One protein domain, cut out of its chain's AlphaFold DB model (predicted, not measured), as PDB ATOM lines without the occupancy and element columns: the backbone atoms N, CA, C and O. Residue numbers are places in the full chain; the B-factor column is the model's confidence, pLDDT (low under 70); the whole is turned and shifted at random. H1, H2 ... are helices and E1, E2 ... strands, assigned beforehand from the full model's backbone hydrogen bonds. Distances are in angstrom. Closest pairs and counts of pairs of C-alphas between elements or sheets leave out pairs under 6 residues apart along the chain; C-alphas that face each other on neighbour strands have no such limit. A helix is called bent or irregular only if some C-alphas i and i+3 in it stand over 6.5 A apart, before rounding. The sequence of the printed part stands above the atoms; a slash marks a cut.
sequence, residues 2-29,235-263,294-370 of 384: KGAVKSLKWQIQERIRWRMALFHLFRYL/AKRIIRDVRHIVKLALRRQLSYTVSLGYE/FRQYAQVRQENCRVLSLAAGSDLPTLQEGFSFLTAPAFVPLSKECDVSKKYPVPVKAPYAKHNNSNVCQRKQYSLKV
ATOM      1  N   LYS A   2     -12.081  46.520 -15.998       61.38
ATOM      2  CA  LYS A   2     -11.779  45.091 -16.311       61.38
ATOM      3  C   LYS A   2     -12.828  44.352 -17.181       61.38
ATOM      4  O   LYS A   2     -12.445  43.491 -17.968       61.38
ATOM      5  N   GLY A   3     -14.119  44.688 -17.083       65.38
ATOM      6  CA  GLY A   3     -15.183  44.108 -17.927       65.38
ATOM      7  C   GLY A   3     -15.137  44.548 -19.399       65.38
ATOM      8  O   GLY A   3     -15.197  43.706 -20.293       65.38
ATOM      9  N   ALA A   4     -14.943  45.845 -19.664       61.00
ATOM     10  CA  ALA A   4     -14.908  46.398 -21.022       61.00
ATOM     11  C   ALA A   4     -13.756  45.812 -21.861       61.00
ATOM     12  O   ALA A   4     -13.955  45.418 -23.008       61.00
ATOM     13  N   VAL A   5     -12.573  45.650 -21.255       67.19
ATOM     14  CA  VAL A   5     -11.398  45.043 -21.912       67.19
ATOM     15  C   VAL A   5     -11.647  43.575 -22.290       67.19
ATOM     16  O   VAL A   5     -11.204  43.132 -23.350       67.19
ATOM     17  N   LYS A   6     -12.385  42.814 -21.464       69.81
ATOM     18  CA  LYS A   6     -12.786  41.435 -21.797       69.81
ATOM     19  C   LYS A   6     -13.756  41.401 -22.983       69.81
ATOM     20  O   LYS A   6     -13.571  40.575 -23.874       69.81
ATOM     21  N   SER A   7     -14.732  42.313 -23.019       76.00
ATOM     22  CA  SER A   7     -15.690  42.436 -24.129       76.00
ATOM     23  C   SER A   7     -14.987  42.739 -25.458       76.00
ATOM     24  O   SER A   7     -15.166  42.010 -26.432       76.00
ATOM     25  N   LEU A   8     -14.096  43.741 -25.484       74.50
ATOM     26  CA  LEU A   8     -13.383  44.138 -26.703       74.50
ATOM     27  C   LEU A   8     -12.492  43.016 -27.265       74.50
ATOM     28  O   LEU A   8     -12.539  42.737 -28.462       74.50
ATOM     29  N   LYS A   9     -11.719  42.325 -26.411       75.31
ATOM     30  CA  LYS A   9     -10.879  41.192 -26.849       75.31
ATOM     31  C   LYS A   9     -11.714  40.060 -27.455       75.31
ATOM     32  O   LYS A   9     -11.343  39.518 -28.493       75.31
ATOM     33  N   TRP A  10     -12.859  39.742 -26.850       77.56
ATOM     34  CA  TRP A  10     -13.780  38.726 -27.369       77.56
ATOM     35  C   TRP A  10     -14.391  39.126 -28.726       77.56
ATOM     36  O   TRP A  10     -14.432  38.312 -29.647       77.56
ATOM     37  N   GLN A  11     -14.780  40.395 -28.901       80.31
ATOM     38  CA  GLN A  11     -15.279  40.901 -30.187       80.31
ATOM     39  C   GLN A  11     -14.225  40.825 -31.305       80.31
ATOM     40  O   GLN A  11     -14.567  40.516 -32.448       80.31
ATOM     41  N   ILE A  12     -12.947  41.082 -31.001       80.19
ATOM     42  CA  ILE A  12     -11.846  40.953 -31.971       80.19
ATOM     43  C   ILE A  12     -11.672  39.488 -32.399       80.19
ATOM     44  O   ILE A  12     -11.613  39.218 -33.599       80.19
ATOM     45  N   GLN A  13     -11.667  38.545 -31.448       79.50
ATOM     46  CA  GLN A  13     -11.604  37.107 -31.741       79.50
ATOM     47  C   GLN A  13     -12.735  36.666 -32.676       79.50
ATOM     48  O   GLN A  13     -12.471  36.076 -33.723       79.50
ATOM     49  N   GLU A  14     -13.987  36.988 -32.340       82.88
ATOM     50  CA  GLU A  14     -15.140  36.641 -33.176       82.88
ATOM     51  C   GLU A  14     -15.021  37.239 -34.582       82.88
ATOM     52  O   GLU A  14     -15.193  36.524 -35.569       82.88
ATOM     53  N   ARG A  15     -14.631  38.516 -34.715       85.25
ATOM     54  CA  ARG A  15     -14.416  39.148 -36.031       85.25
ATOM     55  C   ARG A  15     -13.372  38.409 -36.877       85.25
ATOM     56  O   ARG A  15     -13.582  38.267 -38.081       85.25
ATOM     57  N   ILE A  16     -12.282  37.922 -36.281       85.19
ATOM     58  CA  ILE A  16     -11.272  37.112 -36.987       85.19
ATOM     59  C   ILE A  16     -11.880  35.774 -37.437       85.19
ATOM     60  O   ILE A  16     -11.771  35.423 -38.615       85.19
ATOM     61  N   ARG A  17     -12.591  35.061 -36.551       85.81
ATOM     62  CA  ARG A  17     -13.238  33.774 -36.876       85.81
ATOM     63  C   ARG A  17     -14.262  33.901 -38.009       85.81
ATOM     64  O   ARG A  17     -14.233  33.105 -38.947       85.81
ATOM     65  N   TRP A  18     -15.126  34.915 -37.971       87.75
ATOM     66  CA  TRP A  18     -16.148  35.141 -39.003       87.75
ATOM     67  C   TRP A  18     -15.553  35.576 -40.346       87.75
ATOM     68  O   TRP A  18     -15.995  35.094 -41.390       87.75
ATOM     69  N   ARG A  19     -14.484  36.387 -40.347       89.12
ATOM     70  CA  ARG A  19     -13.703  36.671 -41.567       89.12
ATOM     71  C   ARG A  19     -13.126  35.390 -42.177       89.12
ATOM     72  O   ARG A  19     -13.206  35.208 -43.390       89.12
ATOM     73  N   MET A  20     -12.618  34.474 -41.353       89.88
ATOM     74  CA  MET A  20     -12.124  33.171 -41.813       89.88
ATOM     75  C   MET A  20     -13.228  32.226 -42.296       89.88
ATOM     76  O   MET A  20     -13.006  31.460 -43.234       89.88
ATOM     77  N   ALA A  21     -14.420  32.267 -41.696       89.38
ATOM     78  CA  ALA A  21     -15.592  31.528 -42.170       89.38
ATOM     79  C   ALA A  21     -15.995  31.977 -43.584       89.38
ATOM     80  O   ALA A  21     -16.097  31.150 -44.490       89.38
ATOM     81  N   LEU A  22     -16.122  33.293 -43.792       90.00
ATOM     82  CA  LEU A  22     -16.455  33.880 -45.090       90.00
ATOM     83  C   LEU A  22     -15.378  33.596 -46.150       90.00
ATOM     84  O   LEU A  22     -15.699  33.196 -47.267       90.00
ATOM     85  N   PHE A  23     -14.099  33.731 -45.790       91.75
ATOM     86  CA  PHE A  23     -12.979  33.416 -46.681       91.75
ATOM     87  C   PHE A  23     -12.969  31.940 -47.115       91.75
ATOM     88  O   PHE A  23     -12.763  31.640 -48.292       91.75
ATOM     89  N   HIS A  24     -13.246  31.007 -46.196       91.06
ATOM     90  CA  HIS A  24     -13.365  29.586 -46.535       91.06
ATOM     91  C   HIS A  24     -14.542  29.315 -47.479       91.06
ATOM     92  O   HIS A  24     -14.359  28.568 -48.440       91.06
ATOM     93  N   LEU A  25     -15.705  29.936 -47.246       89.44
ATOM     94  CA  LEU A  25     -16.877  29.812 -48.118       89.44
ATOM     95  C   LEU A  25     -16.576  30.312 -49.538       89.44
ATOM     96  O   LEU A  25     -16.765  29.565 -50.497       89.44
ATOM     97  N   PHE A  26     -16.022  31.524 -49.670       92.88
ATOM     98  CA  PHE A  26     -15.604  32.079 -50.961       92.88
ATOM     99  C   PHE A  26     -14.609  31.161 -51.682       92.88
ATOM    100  O   PHE A  26     -14.784  30.855 -52.860       92.88
ATOM    101  N   ARG A  27     -13.598  30.645 -50.968       92.56
ATOM    102  CA  ARG A  27     -12.626  29.690 -51.519       92.56
ATOM    103  C   ARG A  27     -13.309  28.438 -52.077       92.56
ATOM    104  O   ARG A  27     -12.928  27.991 -53.153       92.56
ATOM    105  N   TYR A  28     -14.286  27.856 -51.381       91.12
ATOM    106  CA  TYR A  28     -14.967  26.649 -51.869       91.12
ATOM    107  C   TYR A  28     -15.806  26.901 -53.120       91.12
ATOM    108  O   TYR A  28     -15.867  26.022 -53.974       91.12
ATOM    109  N   LEU A  29     -16.397  28.092 -53.249       92.56
ATOM    110  CA  LEU A  29     -17.068  28.514 -54.476       92.56
ATOM    111  C   LEU A  29     -16.058  28.746 -55.610       92.56
ATOM    112  O   LEU A  29     -16.311  28.340 -56.736       92.56
ATOM    113  N   ALA A 235     -14.146  17.761 -50.594       92.50
ATOM    114  CA  ALA A 235     -15.521  17.609 -50.113       92.50
ATOM    115  C   ALA A 235     -15.582  17.291 -48.606       92.50
ATOM    116  O   ALA A 235     -16.299  17.955 -47.854       92.50
ATOM    117  N   LYS A 236     -14.759  16.346 -48.124       92.81
ATOM    118  CA  LYS A 236     -14.634  16.034 -46.686       92.81
ATOM    119  C   LYS A 236     -14.203  17.252 -45.861       92.81
ATOM    120  O   LYS A 236     -14.703  17.434 -44.749       92.81
ATOM    121  N   ARG A 237     -13.302  18.094 -46.383       90.06
ATOM    122  CA  ARG A 237     -12.888  19.340 -45.721       90.06
ATOM    123  C   ARG A 237     -14.005  20.389 -45.717       90.06
ATOM    124  O   ARG A 237     -14.240  20.964 -44.662       90.06
ATOM    125  N   ILE A 238     -14.721  20.586 -46.828       90.50
ATOM    126  CA  ILE A 238     -15.891  21.484 -46.904       90.50
ATOM    127  C   ILE A 238     -16.908  21.110 -45.821       90.50
ATOM    128  O   ILE A 238     -17.270  21.947 -45.000       90.50
ATOM    129  N   ILE A 239     -17.299  19.833 -45.751       92.81
ATOM    130  CA  ILE A 239     -18.263  19.332 -44.759       92.81
ATOM    131  C   ILE A 239     -17.756  19.559 -43.325       92.81
ATOM    132  O   ILE A 239     -18.524  19.963 -42.453       92.81
ATOM    133  N   ARG A 240     -16.464  19.315 -43.061       89.81
ATOM    134  CA  ARG A 240     -15.846  19.545 -41.746       89.81
ATOM    135  C   ARG A 240     -15.891  21.019 -41.347       89.81
ATOM    136  O   ARG A 240     -16.307  21.334 -40.236       89.81
ATOM    137  N   ASP A 241     -15.475  21.905 -42.241       89.00
ATOM    138  CA  ASP A 241     -15.350  23.328 -41.949       89.00
ATOM    139  C   ASP A 241     -16.738  23.996 -41.860       89.00
ATOM    140  O   ASP A 241     -16.958  24.788 -40.949       89.00
ATOM    141  N   VAL A 242     -17.729  23.574 -42.660       90.44
ATOM    142  CA  VAL A 242     -19.147  23.951 -42.469       90.44
ATOM    143  C   VAL A 242     -19.668  23.486 -41.104       90.44
ATOM    144  O   VAL A 242     -20.259  24.281 -40.375       90.44
ATOM    145  N   ARG A 243     -19.406  22.236 -40.692       90.19
ATOM    146  CA  ARG A 243     -19.779  21.744 -39.349       90.19
ATOM    147  C   ARG A 243     -19.116  22.552 -38.229       90.19
ATOM    148  O   ARG A 243     -19.747  22.772 -37.197       90.19
ATOM    149  N   HIS A 244     -17.874  23.000 -38.412       86.88
ATOM    150  CA  HIS A 244     -17.198  23.883 -37.460       86.88
ATOM    151  C   HIS A 244     -17.835  25.279 -37.409       86.88
ATOM    152  O   HIS A 244     -18.089  25.771 -36.313       86.88
ATOM    153  N   ILE A 245     -18.165  25.879 -38.557       87.38
ATOM    154  CA  ILE A 245     -18.852  27.180 -38.636       87.38
ATOM    155  C   ILE A 245     -20.232  27.112 -37.964       87.38
ATOM    156  O   ILE A 245     -20.563  27.982 -37.163       87.38
ATOM    157  N   VAL A 246     -21.010  26.047 -38.197       90.00
ATOM    158  CA  VAL A 246     -22.309  25.835 -37.530       90.00
ATOM    159  C   VAL A 246     -22.142  25.664 -36.015       90.00
ATOM    160  O   VAL A 246     -22.883  26.270 -35.244       90.00
ATOM    161  N   LYS A 247     -21.152  24.889 -35.550       86.31
ATOM    162  CA  LYS A 247     -20.875  24.757 -34.108       86.31
ATOM    163  C   LYS A 247     -20.449  26.084 -33.472       86.31
ATOM    164  O   LYS A 247     -20.917  26.381 -32.376       86.31
ATOM    165  N   LEU A 248     -19.635  26.885 -34.164       83.69
ATOM    166  CA  LEU A 248     -19.240  28.229 -33.737       83.69
ATOM    167  C   LEU A 248     -20.458  29.160 -33.625       83.69
ATOM    168  O   LEU A 248     -20.638  29.793 -32.587       83.69
ATOM    169  N   ALA A 249     -21.334  29.176 -34.637       87.25
ATOM    170  CA  ALA A 249     -22.582  29.946 -34.630       87.25
ATOM    171  C   ALA A 249     -23.479  29.587 -33.431       87.25
ATOM    172  O   ALA A 249     -24.000  30.464 -32.747       87.25
ATOM    173  N   LEU A 250     -23.589  28.289 -33.128       88.31
ATOM    174  CA  LEU A 250     -24.329  27.754 -31.981       88.31
ATOM    175  C   LEU A 250     -23.563  27.843 -30.645       88.31
ATOM    176  O   LEU A 250     -24.032  27.302 -29.644       88.31
ATOM    177  N   ARG A 251     -22.375  28.468 -30.617       84.38
ATOM    178  CA  ARG A 251     -21.469  28.577 -29.452       84.38
ATOM    179  C   ARG A 251     -21.144  27.234 -28.775       84.38
ATOM    180  O   ARG A 251     -20.826  27.191 -27.588       84.38
ATOM    181  N   ARG A 252     -21.206  26.126 -29.520       82.69
ATOM    182  CA  ARG A 252     -20.900  24.781 -29.017       82.69
ATOM    183  C   ARG A 252     -19.391  24.557 -29.014       82.69
ATOM    184  O   ARG A 252     -18.732  24.755 -30.034       82.69
ATOM    185  N   GLN A 253     -18.861  24.096 -27.883       75.50
ATOM    186  CA  GLN A 253     -17.456  23.706 -27.781       75.50
ATOM    187  C   GLN A 253     -17.131  22.534 -28.720       75.50
ATOM    188  O   GLN A 253     -17.981  21.696 -29.043       75.50
ATOM    189  N   LEU A 254     -15.875  22.484 -29.160       74.88
ATOM    190  CA  LEU A 254     -15.322  21.369 -29.915       74.88
ATOM    191  C   LEU A 254     -14.565  20.471 -28.938       74.88
ATOM    192  O   LEU A 254     -13.546  20.879 -28.389       74.88
ATOM    193  N   SER A 255     -15.075  19.261 -28.719       73.50
ATOM    194  CA  SER A 255     -14.317  18.190 -28.082       73.50
ATOM    195  C   SER A 255     -13.371  17.562 -29.100       73.50
ATOM    196  O   SER A 255     -13.743  17.332 -30.256       73.50
ATOM    197  N   TYR A 256     -12.151  17.269 -28.661       76.50
ATOM    198  CA  TYR A 256     -11.144  16.590 -29.462       76.50
ATOM    199  C   TYR A 256     -10.625  15.378 -28.704       76.50
ATOM    200  O   TYR A 256     -10.322  15.462 -27.518       76.50
ATOM    201  N   THR A 257     -10.543  14.245 -29.392       74.38
ATOM    202  CA  THR A 257      -9.923  13.033 -28.867       74.38
ATOM    203  C   THR A 257      -8.430  13.057 -29.163       74.38
ATOM    204  O   THR A 257      -8.005  13.407 -30.266       74.38
ATOM    205  N   VAL A 258      -7.625  12.676 -28.174       76.62
ATOM    206  CA  VAL A 258      -6.185  12.472 -28.346       76.62
ATOM    207  C   VAL A 258      -5.974  11.098 -28.977       76.62
ATOM    208  O   VAL A 258      -6.515  10.105 -28.493       76.62
ATOM    209  N   SER A 259      -5.203  11.028 -30.061       76.50
ATOM    210  CA  SER A 259      -4.754   9.741 -30.604       76.50
ATOM    211  C   SER A 259      -3.640   9.189 -29.719       76.50
ATOM    212  O   SER A 259      -2.637   9.868 -29.529       76.50
ATOM    213  N   LEU A 260      -3.799   7.965 -29.208       74.12
ATOM    214  CA  LEU A 260      -2.816   7.307 -28.332       74.12
ATOM    215  C   LEU A 260      -1.656   6.627 -29.092       74.12
ATOM    216  O   LEU A 260      -0.773   6.045 -28.468       74.12
ATOM    217  N   GLY A 261      -1.663   6.670 -30.428       80.25
ATOM    218  CA  GLY A 261      -0.587   6.148 -31.283       80.25
ATOM    219  C   GLY A 261       0.309   7.246 -31.861       80.25
ATOM    220  O   GLY A 261       0.020   8.429 -31.713       80.25
ATOM    221  N   TYR A 262       1.360   6.848 -32.579       80.94
ATOM    222  CA  TYR A 262       2.242   7.753 -33.328       80.94
ATOM    223  C   TYR A 262       1.671   8.115 -34.712       80.94
ATOM    224  O   TYR A 262       0.947   7.323 -35.320       80.94
ATOM    225  N   GLU A 263       2.034   9.279 -35.260       80.31
ATOM    226  CA  GLU A 263       1.770   9.595 -36.673       80.31
ATOM    227  C   GLU A 263       2.816   8.898 -37.563       80.31
ATOM    228  O   GLU A 263       3.942   9.378 -37.695       80.31
ATOM    229  N   PHE A 294      -3.101  34.262 -46.158       90.50
ATOM    230  CA  PHE A 294      -2.016  33.822 -45.279       90.50
ATOM    231  C   PHE A 294      -1.814  34.697 -44.040       90.50
ATOM    232  O   PHE A 294      -1.598  34.167 -42.948       90.50
ATOM    233  N   ARG A 295      -2.003  36.015 -44.176       90.25
ATOM    234  CA  ARG A 295      -2.001  36.967 -43.051       90.25
ATOM    235  C   ARG A 295      -3.090  36.644 -42.036       90.25
ATOM    236  O   ARG A 295      -2.853  36.690 -40.836       90.25
ATOM    237  N   GLN A 296      -4.276  36.278 -42.512       90.56
ATOM    238  CA  GLN A 296      -5.406  35.922 -41.663       90.56
ATOM    239  C   GLN A 296      -5.152  34.585 -40.946       90.56
ATOM    240  O   GLN A 296      -5.462  34.464 -39.762       90.56
ATOM    241  N   TYR A 297      -4.502  33.612 -41.601       90.62
ATOM    242  CA  TYR A 297      -4.020  32.402 -40.923       90.62
ATOM    243  C   TYR A 297      -2.944  32.701 -39.869       90.62
ATOM    244  O   TYR A 297      -2.993  32.112 -38.793       90.62
ATOM    245  N   ALA A 298      -2.015  33.625 -40.129       90.12
ATOM    246  CA  ALA A 298      -1.022  34.048 -39.138       90.12
ATOM    247  C   ALA A 298      -1.681  34.702 -37.913       90.12
ATOM    248  O   ALA A 298      -1.412  34.288 -36.790       90.12
ATOM    249  N   GLN A 299      -2.632  35.619 -38.123       88.81
ATOM    250  CA  GLN A 299      -3.425  36.237 -37.050       88.81
ATOM    251  C   GLN A 299      -4.195  35.200 -36.219       88.81
ATOM    252  O   GLN A 299      -4.217  35.283 -34.993       88.81
ATOM    253  N   VAL A 300      -4.792  34.192 -36.868       88.69
ATOM    254  CA  VAL A 300      -5.432  33.056 -36.184       88.69
ATOM    255  C   VAL A 300      -4.432  32.289 -35.322       88.69
ATOM    256  O   VAL A 300      -4.736  32.015 -34.166       88.69
ATOM    257  N   ARG A 301      -3.249  31.946 -35.849       90.00
ATOM    258  CA  ARG A 301      -2.225  31.194 -35.102       90.00
ATOM    259  C   ARG A 301      -1.692  31.999 -33.918       90.00
ATOM    260  O   ARG A 301      -1.654  31.469 -32.815       90.00
ATOM    261  N   GLN A 302      -1.378  33.280 -34.118       87.75
ATOM    262  CA  GLN A 302      -0.953  34.203 -33.058       87.75
ATOM    263  C   GLN A 302      -1.980  34.269 -31.924       87.75
ATOM    264  O   GLN A 302      -1.635  34.080 -30.759       87.75
ATOM    265  N   GLU A 303      -3.254  34.478 -32.260       85.62
ATOM    266  CA  GLU A 303      -4.328  34.574 -31.271       85.62
ATOM    267  C   GLU A 303      -4.607  33.229 -30.582       85.62
ATOM    268  O   GLU A 303      -4.810  33.191 -29.368       85.62
ATOM    269  N   ASN A 304      -4.546  32.118 -31.321       86.06
ATOM    270  CA  ASN A 304      -4.671  30.767 -30.777       86.06
ATOM    271  C   ASN A 304      -3.544  30.457 -29.776       86.06
ATOM    272  O   ASN A 304      -3.835  30.050 -28.651       86.06
ATOM    273  N   CYS A 305      -2.280  30.711 -30.136       84.94
ATOM    274  CA  CYS A 305      -1.136  30.586 -29.226       84.94
ATOM    275  C   CYS A 305      -1.329  31.454 -27.980       84.94
ATOM    276  O   CYS A 305      -1.273  30.941 -26.867       84.94
ATOM    277  N   ARG A 306      -1.658  32.742 -28.154       82.75
ATOM    278  CA  ARG A 306      -1.867  33.694 -27.051       82.75
ATOM    279  C   ARG A 306      -2.943  33.233 -26.064       82.75
ATOM    280  O   ARG A 306      -2.819  33.466 -24.862       82.75
ATOM    281  N   VAL A 307      -4.025  32.618 -26.546       80.44
ATOM    282  CA  VAL A 307      -5.081  32.087 -25.673       80.44
ATOM    283  C   VAL A 307      -4.643  30.794 -24.982       80.44
ATOM    284  O   VAL A 307      -4.945  30.623 -23.804       80.44
ATOM    285  N   LEU A 308      -3.893  29.923 -25.663       79.25
ATOM    286  CA  LEU A 308      -3.346  28.702 -25.069       79.25
ATOM    287  C   LEU A 308      -2.310  28.997 -23.975       79.25
ATOM    288  O   LEU A 308      -2.420  28.413 -22.901       79.25
ATOM    289  N   SER A 309      -1.397  29.958 -24.173       77.88
ATOM    290  CA  SER A 309      -0.462  30.421 -23.130       77.88
ATOM    291  C   SER A 309      -1.200  30.868 -21.862       77.88
ATOM    292  O   SER A 309      -0.827  30.503 -20.753       77.88
ATOM    293  N   LEU A 310      -2.293  31.626 -22.020       77.06
ATOM    294  CA  LEU A 310      -3.108  32.097 -20.894       77.06
ATOM    295  C   LEU A 310      -3.926  30.989 -20.215       77.06
ATOM    296  O   LEU A 310      -4.305  31.154 -19.058       77.06
ATOM    297  N   ALA A 311      -4.249  29.912 -20.932       73.81
ATOM    298  CA  ALA A 311      -5.026  28.791 -20.408       73.81
ATOM    299  C   ALA A 311      -4.151  27.750 -19.694       73.81
ATOM    300  O   ALA A 311      -4.603  27.156 -18.719       73.81
ATOM    301  N   ALA A 312      -2.920  27.537 -20.167       71.12
ATOM    302  CA  ALA A 312      -1.993  26.552 -19.614       71.12
ATOM    303  C   ALA A 312      -1.213  27.052 -18.386       71.12
ATOM    304  O   ALA A 312      -0.777  26.241 -17.577       71.12
ATOM    305  N   GLY A 313      -1.009  28.366 -18.245       73.00
ATOM    306  CA  GLY A 313      -0.149  28.900 -17.188       73.00
ATOM    307  C   GLY A 313       1.281  28.371 -17.332       73.00
ATOM    308  O   GLY A 313       1.892  28.541 -18.385       73.00
ATOM    309  N   SER A 314       1.791  27.707 -16.293       66.62
ATOM    310  CA  SER A 314       3.107  27.057 -16.283       66.62
ATOM    311  C   SER A 314       3.189  25.765 -17.107       66.62
ATOM    312  O   SER A 314       4.294  25.332 -17.401       66.62
ATOM    313  N   ASP A 315       2.066  25.158 -17.519       64.31
ATOM    314  CA  ASP A 315       2.061  23.877 -18.256       64.31
ATOM    315  C   ASP A 315       2.558  24.002 -19.717       64.31
ATOM    316  O   ASP A 315       2.756  22.996 -20.398       64.31
ATOM    317  N   LEU A 316       2.753  25.232 -20.217       67.38
ATOM    318  CA  LEU A 316       3.393  25.540 -21.507       67.38
ATOM    319  C   LEU A 316       4.679  26.368 -21.289       67.38
ATOM    320  O   LEU A 316       4.737  27.515 -21.747       67.38
ATOM    321  N   PRO A 317       5.713  25.822 -20.612       52.94
ATOM    322  CA  PRO A 317       6.954  26.562 -20.350       52.94
ATOM    323  C   PRO A 317       7.658  26.951 -21.661       52.94
ATOM    324  O   PRO A 317       8.175  28.054 -21.801       52.94
ATOM    325  N   THR A 318       7.546  26.094 -22.677       54.12
ATOM    326  CA  THR A 318       8.120  26.247 -24.019       54.12
ATOM    327  C   THR A 318       7.639  27.465 -24.810       54.12
ATOM    328  O   THR A 318       8.259  27.776 -25.810       54.12
ATOM    329  N   LEU A 319       6.547  28.152 -24.442       55.50
ATOM    330  CA  LEU A 319       6.038  29.279 -25.246       55.50
ATOM    331  C   LEU A 319       6.662  30.647 -24.921       55.50
ATOM    332  O   LEU A 319       6.354  31.607 -25.630       55.50
ATOM    333  N   GLN A 320       7.461  30.770 -23.857       50.53
ATOM    334  CA  GLN A 320       7.991  32.072 -23.417       50.53
ATOM    335  C   GLN A 320       9.429  32.341 -23.873       50.53
ATOM    336  O   GLN A 320       9.788  33.500 -24.065       50.53
ATOM    337  N   GLU A 321      10.218  31.296 -24.116       49.19
ATOM    338  CA  GLU A 321      11.633  31.392 -24.481       49.19
ATOM    339  C   GLU A 321      11.849  30.734 -25.857       49.19
ATOM    340  O   GLU A 321      11.324  29.660 -26.139       49.19
ATOM    341  N   GLY A 322      12.534  31.428 -26.773       50.47
ATOM    342  CA  GLY A 322      12.828  30.954 -28.139       50.47
ATOM    343  C   GLY A 322      11.721  31.132 -29.198       50.47
ATOM    344  O   GLY A 322      12.025  31.226 -30.388       50.47
ATOM    345  N   PHE A 323      10.443  31.247 -28.821       58.09
ATOM    346  CA  PHE A 323       9.346  31.378 -29.796       58.09
ATOM    347  C   PHE A 323       9.164  32.812 -30.308       58.09
ATOM    348  O   PHE A 323       8.571  33.669 -29.650       58.09
ATOM    349  N   SER A 324       9.563  33.061 -31.558       54.41
ATOM    350  CA  SER A 324       9.208  34.303 -32.248       54.41
ATOM    351  C   SER A 324       7.711  34.332 -32.589       54.41
ATOM    352  O   SER A 324       7.248  33.730 -33.561       54.41
ATOM    353  N   PHE A 325       6.930  35.093 -31.814       53.69
ATOM    354  CA  PHE A 325       5.497  35.333 -32.061       53.69
ATOM    355  C   PHE A 325       5.190  35.917 -33.458       53.69
ATOM    356  O   PHE A 325       4.034  35.894 -33.893       53.69
ATOM    357  N   LEU A 326       6.199  36.426 -34.176       54.62
ATOM    358  CA  LEU A 326       6.068  36.963 -35.531       54.62
ATOM    359  C   LEU A 326       5.570  35.911 -36.536       54.62
ATOM    360  O   LEU A 326       4.697  36.224 -37.345       54.62
ATOM    361  N   THR A 327       6.059  34.669 -36.469       66.69
ATOM    362  CA  THR A 327       5.662  33.601 -37.408       66.69
ATOM    363  C   THR A 327       4.402  32.863 -36.952       66.69
ATOM    364  O   THR A 327       3.551  32.529 -37.785       66.69
ATOM    365  N   ALA A 328       4.281  32.657 -35.633       81.88
ATOM    366  CA  ALA A 328       3.308  31.815 -34.932       81.88
ATOM    367  C   ALA A 328       3.155  30.422 -35.575       81.88
ATOM    368  O   ALA A 328       2.508  30.294 -36.617       81.88
ATOM    369  N   PRO A 329       3.714  29.356 -34.984       88.56
ATOM    370  CA  PRO A 329       3.832  28.065 -35.655       88.56
ATOM    371  C   PRO A 329       2.481  27.419 -35.964       88.56
ATOM    372  O   PRO A 329       1.445  27.772 -35.408       88.56
ATOM    373  N   ALA A 330       2.478  26.415 -36.843       89.75
ATOM    374  CA  ALA A 330       1.296  25.579 -37.077       89.75
ATOM    375  C   ALA A 330       0.954  24.661 -35.885       89.75
ATOM    376  O   ALA A 330      -0.198  24.233 -35.735       89.75
ATOM    377  N   PHE A 331       1.961  24.365 -35.060       90.06
ATOM    378  CA  PHE A 331       1.941  23.400 -33.971       90.06
ATOM    379  C   PHE A 331       2.750  23.947 -32.792       90.06
ATOM    380  O   PHE A 331       3.821  24.497 -33.010       90.06
ATOM    381  N   VAL A 332       2.261  23.776 -31.565       87.25
ATOM    382  CA  VAL A 332       2.987  24.129 -30.331       87.25
ATOM    383  C   VAL A 332       3.306  22.838 -29.576       87.25
ATOM    384  O   VAL A 332       2.380  22.048 -29.383       87.25
ATOM    385  N   PRO A 333       4.556  22.582 -29.153       85.38
ATOM    386  CA  PRO A 333       4.891  21.370 -28.414       85.38
ATOM    387  C   PRO A 333       4.256  21.363 -27.017       85.38
ATOM    388  O   PRO A 333       4.161  22.398 -26.362       85.38
ATOM    389  N   LEU A 334       3.843  20.183 -26.555       79.94
ATOM    390  CA  LEU A 334       3.417  19.935 -25.179       79.94
ATOM    391  C   LEU A 334       4.540  19.283 -24.374       79.94
ATOM    392  O   LEU A 334       5.250  18.419 -24.891       79.94
ATOM    393  N   SER A 335       4.642  19.627 -23.090       70.50
ATOM    394  CA  SER A 335       5.444  18.850 -22.145       70.50
ATOM    395  C   SER A 335       4.871  17.431 -22.000       70.50
ATOM    396  O   SER A 335       3.664  17.203 -22.115       70.50
ATOM    397  N   LYS A 336       5.746  16.451 -21.742       64.44
ATOM    398  CA  LYS A 336       5.375  15.024 -21.649       64.44
ATOM    399  C   LYS A 336       4.450  14.698 -20.471       64.44
ATOM    400  O   LYS A 336       3.863  13.621 -20.448       64.44
ATOM    401  N   GLU A 337       4.399  15.590 -19.487       65.88
ATOM    402  CA  GLU A 337       3.731  15.406 -18.196       65.88
ATOM    403  C   GLU A 337       2.308  15.976 -18.180       65.88
ATOM    404  O   GLU A 337       1.542  15.725 -17.253       65.88
ATOM    405  N   CYS A 338       1.921  16.734 -19.208       66.06
ATOM    406  CA  CYS A 338       0.594  17.321 -19.256       66.06
ATOM    407  C   CYS A 338      -0.477  16.267 -19.596       66.06
ATOM    408  O   CYS A 338      -0.366  15.576 -20.611       66.06
ATOM    409  N   ASP A 339      -1.555  16.179 -18.801       68.62
ATOM    410  CA  ASP A 339      -2.750  15.398 -19.162       68.62
ATOM    411  C   ASP A 339      -3.468  16.038 -20.361       68.62
ATOM    412  O   ASP A 339      -4.374  16.874 -20.255       68.62
ATOM    413  N   VAL A 340      -3.031  15.591 -21.533       64.75
ATOM    414  CA  VAL A 340      -3.521  15.983 -22.849       64.75
ATOM    415  C   VAL A 340      -5.022  15.704 -23.017       64.75
ATOM    416  O   VAL A 340      -5.686  16.377 -23.805       64.75
ATOM    417  N   SER A 341      -5.577  14.724 -22.291       59.00
ATOM    418  CA  SER A 341      -6.895  14.145 -22.581       59.00
ATOM    419  C   SER A 341      -8.085  15.042 -22.226       59.00
ATOM    420  O   SER A 341      -9.181  14.825 -22.748       59.00
ATOM    421  N   LYS A 342      -7.889  16.046 -21.356       61.78
ATOM    422  CA  LYS A 342      -8.978  16.881 -20.804       61.78
ATOM    423  C   LYS A 342      -8.721  18.391 -20.812       61.78
ATOM    424  O   LYS A 342      -9.675  19.153 -20.678       61.78
ATOM    425  N   LYS A 343      -7.470  18.849 -20.957       65.44
ATOM    426  CA  LYS A 343      -7.100  20.259 -20.716       65.44
ATOM    427  C   LYS A 343      -7.309  21.220 -21.896       65.44
ATOM    428  O   LYS A 343      -7.523  22.409 -21.665       65.44
ATOM    429  N   TYR A 344      -7.248  20.756 -23.148       70.62
ATOM    430  CA  TYR A 344      -7.092  21.655 -24.305       70.62
ATOM    431  C   TYR A 344      -8.276  21.643 -25.291       70.62
ATOM    432  O   TYR A 344      -8.645  20.586 -25.797       70.62
ATOM    433  N   PRO A 345      -8.829  22.814 -25.672       73.31
ATOM    434  CA  PRO A 345      -9.930  22.920 -26.634       73.31
ATOM    435  C   PRO A 345      -9.450  22.894 -28.101       73.31
ATOM    436  O   PRO A 345     -10.105  23.464 -28.968       73.31
ATOM    437  N   VAL A 346      -8.300  22.282 -28.398       80.31
ATOM    438  CA  VAL A 346      -7.701  22.185 -29.746       80.31
ATOM    439  C   VAL A 346      -7.326  20.733 -30.049       80.31
ATOM    440  O   VAL A 346      -7.053  19.983 -29.113       80.31
ATOM    441  N   PRO A 347      -7.268  20.301 -31.323       85.44
ATOM    442  CA  PRO A 347      -6.770  18.976 -31.651       85.44
ATOM    443  C   PRO A 347      -5.328  18.828 -31.216       85.44
ATOM    444  O   PRO A 347      -4.491  19.699 -31.474       85.44
ATOM    445  N   VAL A 348      -5.047  17.673 -30.633       86.00
ATOM    446  CA  VAL A 348      -3.698  17.303 -30.256       86.00
ATOM    447  C   VAL A 348      -3.171  16.310 -31.269       86.00
ATOM    448  O   VAL A 348      -3.783  15.283 -31.562       86.00
ATOM    449  N   LYS A 349      -2.045  16.679 -31.861       86.81
ATOM    450  CA  LYS A 349      -1.316  15.880 -32.820       86.81
ATOM    451  C   LYS A 349      -0.391  14.931 -32.062       86.81
ATOM    452  O   LYS A 349       0.341  15.360 -31.168       86.81
ATOM    453  N   ALA A 350      -0.435  13.661 -32.448       86.31
ATOM    454  CA  ALA A 350       0.489  12.637 -31.987       86.31
ATOM    455  C   ALA A 350       1.960  13.003 -32.282       86.31
ATOM    456  O   ALA A 350       2.217  13.726 -33.254       86.31
ATOM    457  N   PRO A 351       2.926  12.479 -31.505       84.44
ATOM    458  CA  PRO A 351       4.335  12.514 -31.880       84.44
ATOM    459  C   PRO A 351       4.556  11.801 -33.221       84.44
ATOM    460  O   PRO A 351       3.811  10.878 -33.577       84.44
ATOM    461  N   TYR A 352       5.590  12.203 -33.960       84.06
ATOM    462  CA  TYR A 352       5.986  11.466 -35.159       84.06
ATOM    463  C   TYR A 352       6.472  10.062 -34.793       84.06
ATOM    464  O   TYR A 352       7.101   9.846 -33.756       84.06
ATOM    465  N   ALA A 353       6.147   9.094 -35.644       69.94
ATOM    466  CA  ALA A 353       6.683   7.754 -35.514       69.94
ATOM    467  C   ALA A 353       8.162   7.716 -35.924       69.94
ATOM    468  O   ALA A 353       8.562   8.338 -36.907       69.94
ATOM    469  N   LYS A 354       8.933   6.934 -35.173       68.31
ATOM    470  CA  LYS A 354      10.350   6.635 -35.390       68.31
ATOM    471  C   LYS A 354      10.638   6.058 -36.783       68.31
ATOM    472  O   LYS A 354       9.897   5.194 -37.256       68.31
ATOM    473  N   HIS A 355      11.773   6.455 -37.357       58.19
ATOM    474  CA  HIS A 355      12.607   5.547 -38.155       58.19
ATOM    475  C   HIS A 355      13.439   4.669 -37.184       58.19
ATOM    476  O   HIS A 355      13.466   4.938 -35.984       58.19
ATOM    477  N   ASN A 356      13.979   3.541 -37.636       54.12
ATOM    478  CA  ASN A 356      14.303   2.374 -36.794       54.12
ATOM    479  C   ASN A 356      15.029   2.646 -35.440       54.12
ATOM    480  O   ASN A 356      16.136   3.158 -35.374       54.12
ATOM    481  N   ASN A 357      14.442   2.136 -34.347       46.91
ATOM    482  CA  ASN A 357      15.120   1.668 -33.117       46.91
ATOM    483  C   ASN A 357      15.982   2.613 -32.218       46.91
ATOM    484  O   ASN A 357      16.635   2.111 -31.306       46.91
ATOM    485  N   SER A 358      15.943   3.948 -32.343       43.84
ATOM    486  CA  SER A 358      16.839   4.868 -31.581       43.84
ATOM    487  C   SER A 358      16.408   5.287 -30.152       43.84
ATOM    488  O   SER A 358      15.246   5.140 -29.746       43.84
ATOM    489  N   ASN A 359      17.337   5.867 -29.375       44.88
ATOM    490  CA  ASN A 359      17.203   6.353 -27.983       44.88
ATOM    491  C   ASN A 359      17.442   7.888 -27.903       44.88
ATOM    492  O   ASN A 359      18.309   8.372 -28.604       44.88
ATOM    493  N   VAL A 360      16.762   8.705 -27.072       52.28
ATOM    494  CA  VAL A 360      15.689   8.379 -26.100       52.28
ATOM    495  C   VAL A 360      14.647   9.491 -25.806       52.28
ATOM    496  O   VAL A 360      13.466   9.176 -25.672       52.28
ATOM    497  N   CYS A 361      15.004  10.770 -25.668       46.56
ATOM    498  CA  CYS A 361      14.189  11.763 -24.947       46.56
ATOM    499  C   CYS A 361      12.979  12.374 -25.681       46.56
ATOM    500  O   CYS A 361      12.042  12.771 -24.994       46.56
ATOM    501  N   GLN A 362      12.894  12.424 -27.011       53.25
ATOM    502  CA  GLN A 362      11.793  13.155 -27.688       53.25
ATOM    503  C   GLN A 362      10.476  12.353 -27.860       53.25
ATOM    504  O   GLN A 362       9.447  12.851 -28.316       53.25
ATOM    505  N   ARG A 363      10.468  11.098 -27.390       56.97
ATOM    506  CA  ARG A 363       9.462  10.033 -27.617       56.97
ATOM    507  C   ARG A 363       7.988  10.304 -27.248       56.97
ATOM    508  O   ARG A 363       7.162   9.426 -27.466       56.97
ATOM    509  N   LYS A 364       7.634  11.443 -26.644       60.84
ATOM    510  CA  LYS A 364       6.265  11.729 -26.145       60.84
ATOM    511  C   LYS A 364       5.785  13.164 -26.403       60.84
ATOM    512  O   LYS A 364       4.800  13.588 -25.804       60.84
ATOM    513  N   GLN A 365       6.456  13.923 -27.269       74.81
ATOM    514  CA  GLN A 365       6.127  15.334 -27.500       74.81
ATOM    515  C   GLN A 365       4.933  15.468 -28.458       74.81
ATOM    516  O   GLN A 365       5.061  15.658 -29.670       74.81
ATOM    517  N   TYR A 366       3.734  15.331 -27.889       84.69
ATOM    518  CA  TYR A 366       2.492  15.754 -28.529       84.69
ATOM    519  C   TYR A 366       2.576  17.239 -28.910       84.69
ATOM    520  O   TYR A 366       3.340  18.005 -28.324       84.69
ATOM    521  N   SER A 367       1.756  17.676 -29.866       87.81
ATOM    522  CA  SER A 367       1.666  19.103 -30.197       87.81
ATOM    523  C   SER A 367       0.231  19.590 -30.380       87.81
ATOM    524  O   SER A 367      -0.609  18.930 -30.993       87.81
ATOM    525  N   LEU A 368      -0.055  20.775 -29.849       88.00
ATOM    526  CA  LEU A 368      -1.318  21.476 -30.034       88.00
ATOM    527  C   LEU A 368      -1.391  22.017 -31.460       88.00
ATOM    528  O   LEU A 368      -0.519  22.772 -31.888       88.00
ATOM    529  N   LYS A 369      -2.444  21.670 -32.203       89.75
ATOM    530  CA  LYS A 369      -2.650  22.160 -33.568       89.75
ATOM    531  C   LYS A 369      -3.331  23.530 -33.553       89.75
ATOM    532  O   LYS A 369      -4.556  23.635 -33.505       89.75
ATOM    533  N   VAL A 370      -2.525  24.587 -33.628       88.56
ATOM    534  CA  VAL A 370      -2.971  25.986 -33.483       88.56
ATOM    535  C   VAL A 370      -3.364  26.659 -34.805       88.56
ATOM    536  O   VAL A 370      -3.829  27.795 -34.804       88.56
TER     537      VAL A 370
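AT A GLANCE: This is residues 2 to 29, 235 to 263 and 294 to 370 of the 384 residues of an uncharacterized protein of Planctomycetes bacterium (UniProt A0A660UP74). The long helix H1 makes one side, with H2 alongside and H3 packed slantwise on its middle; beyond H3 lie a tiny antiparallel sheet, E1 and E2, and loops, of which residues 355 to 360 stick out. The 134 printed residues, mostly helix, run H1 H2 H3 E1 H4 E2, only just compact, close to loose: radius of gyration of the C-alphas 16.8 A, spans 47 by 43 by 28 A.

HOW THE PARTS SIT: Start at H1, residues 2 to 29: its residues 13 to 20 alone touch H3, residues 294 to 315, closest at C-alphas 16 and 300, 7.2 A. H2, residues 235 to 249, is close to H1 but not clearly touching, at a shallow tilt of 27 degrees; their closest C-alphas, 21 and 245, are 6.5 A apart. Between E1, residues 331 to 333, and E2, residues 367 to 369, find N 332 and O 368 within hydrogen-bond range, 3.0 A. H4, residues 340 to 343, is apart from H3, only just, at 8.2 A between closest C-alphas. O i to N i+4 pairs are within range throughout H2, 23 of 24 in H1 and 16 of 18 in H3; H4 is too short.

IN THESE COORDINATES: From C-alpha 2 at (-11.779, 45.091, -16.311) H1 runs 41.9 A. H3, 29.1 A, is irregular: C-alphas 311 and 314 are 9.3 A apart. E2 ends at C-alpha 369, (-2.650, 22.160, -33.568).

THE WHOLE: Cuts after residues 29 and 263 leave C-alpha gaps of 11.8 A and 26.0 A. Links H3 to E1 and H4 to E2 are long. Find pLDDT under 70 at residues 2 to 6, 314 to 327, 336 to 343 and 353 to 364.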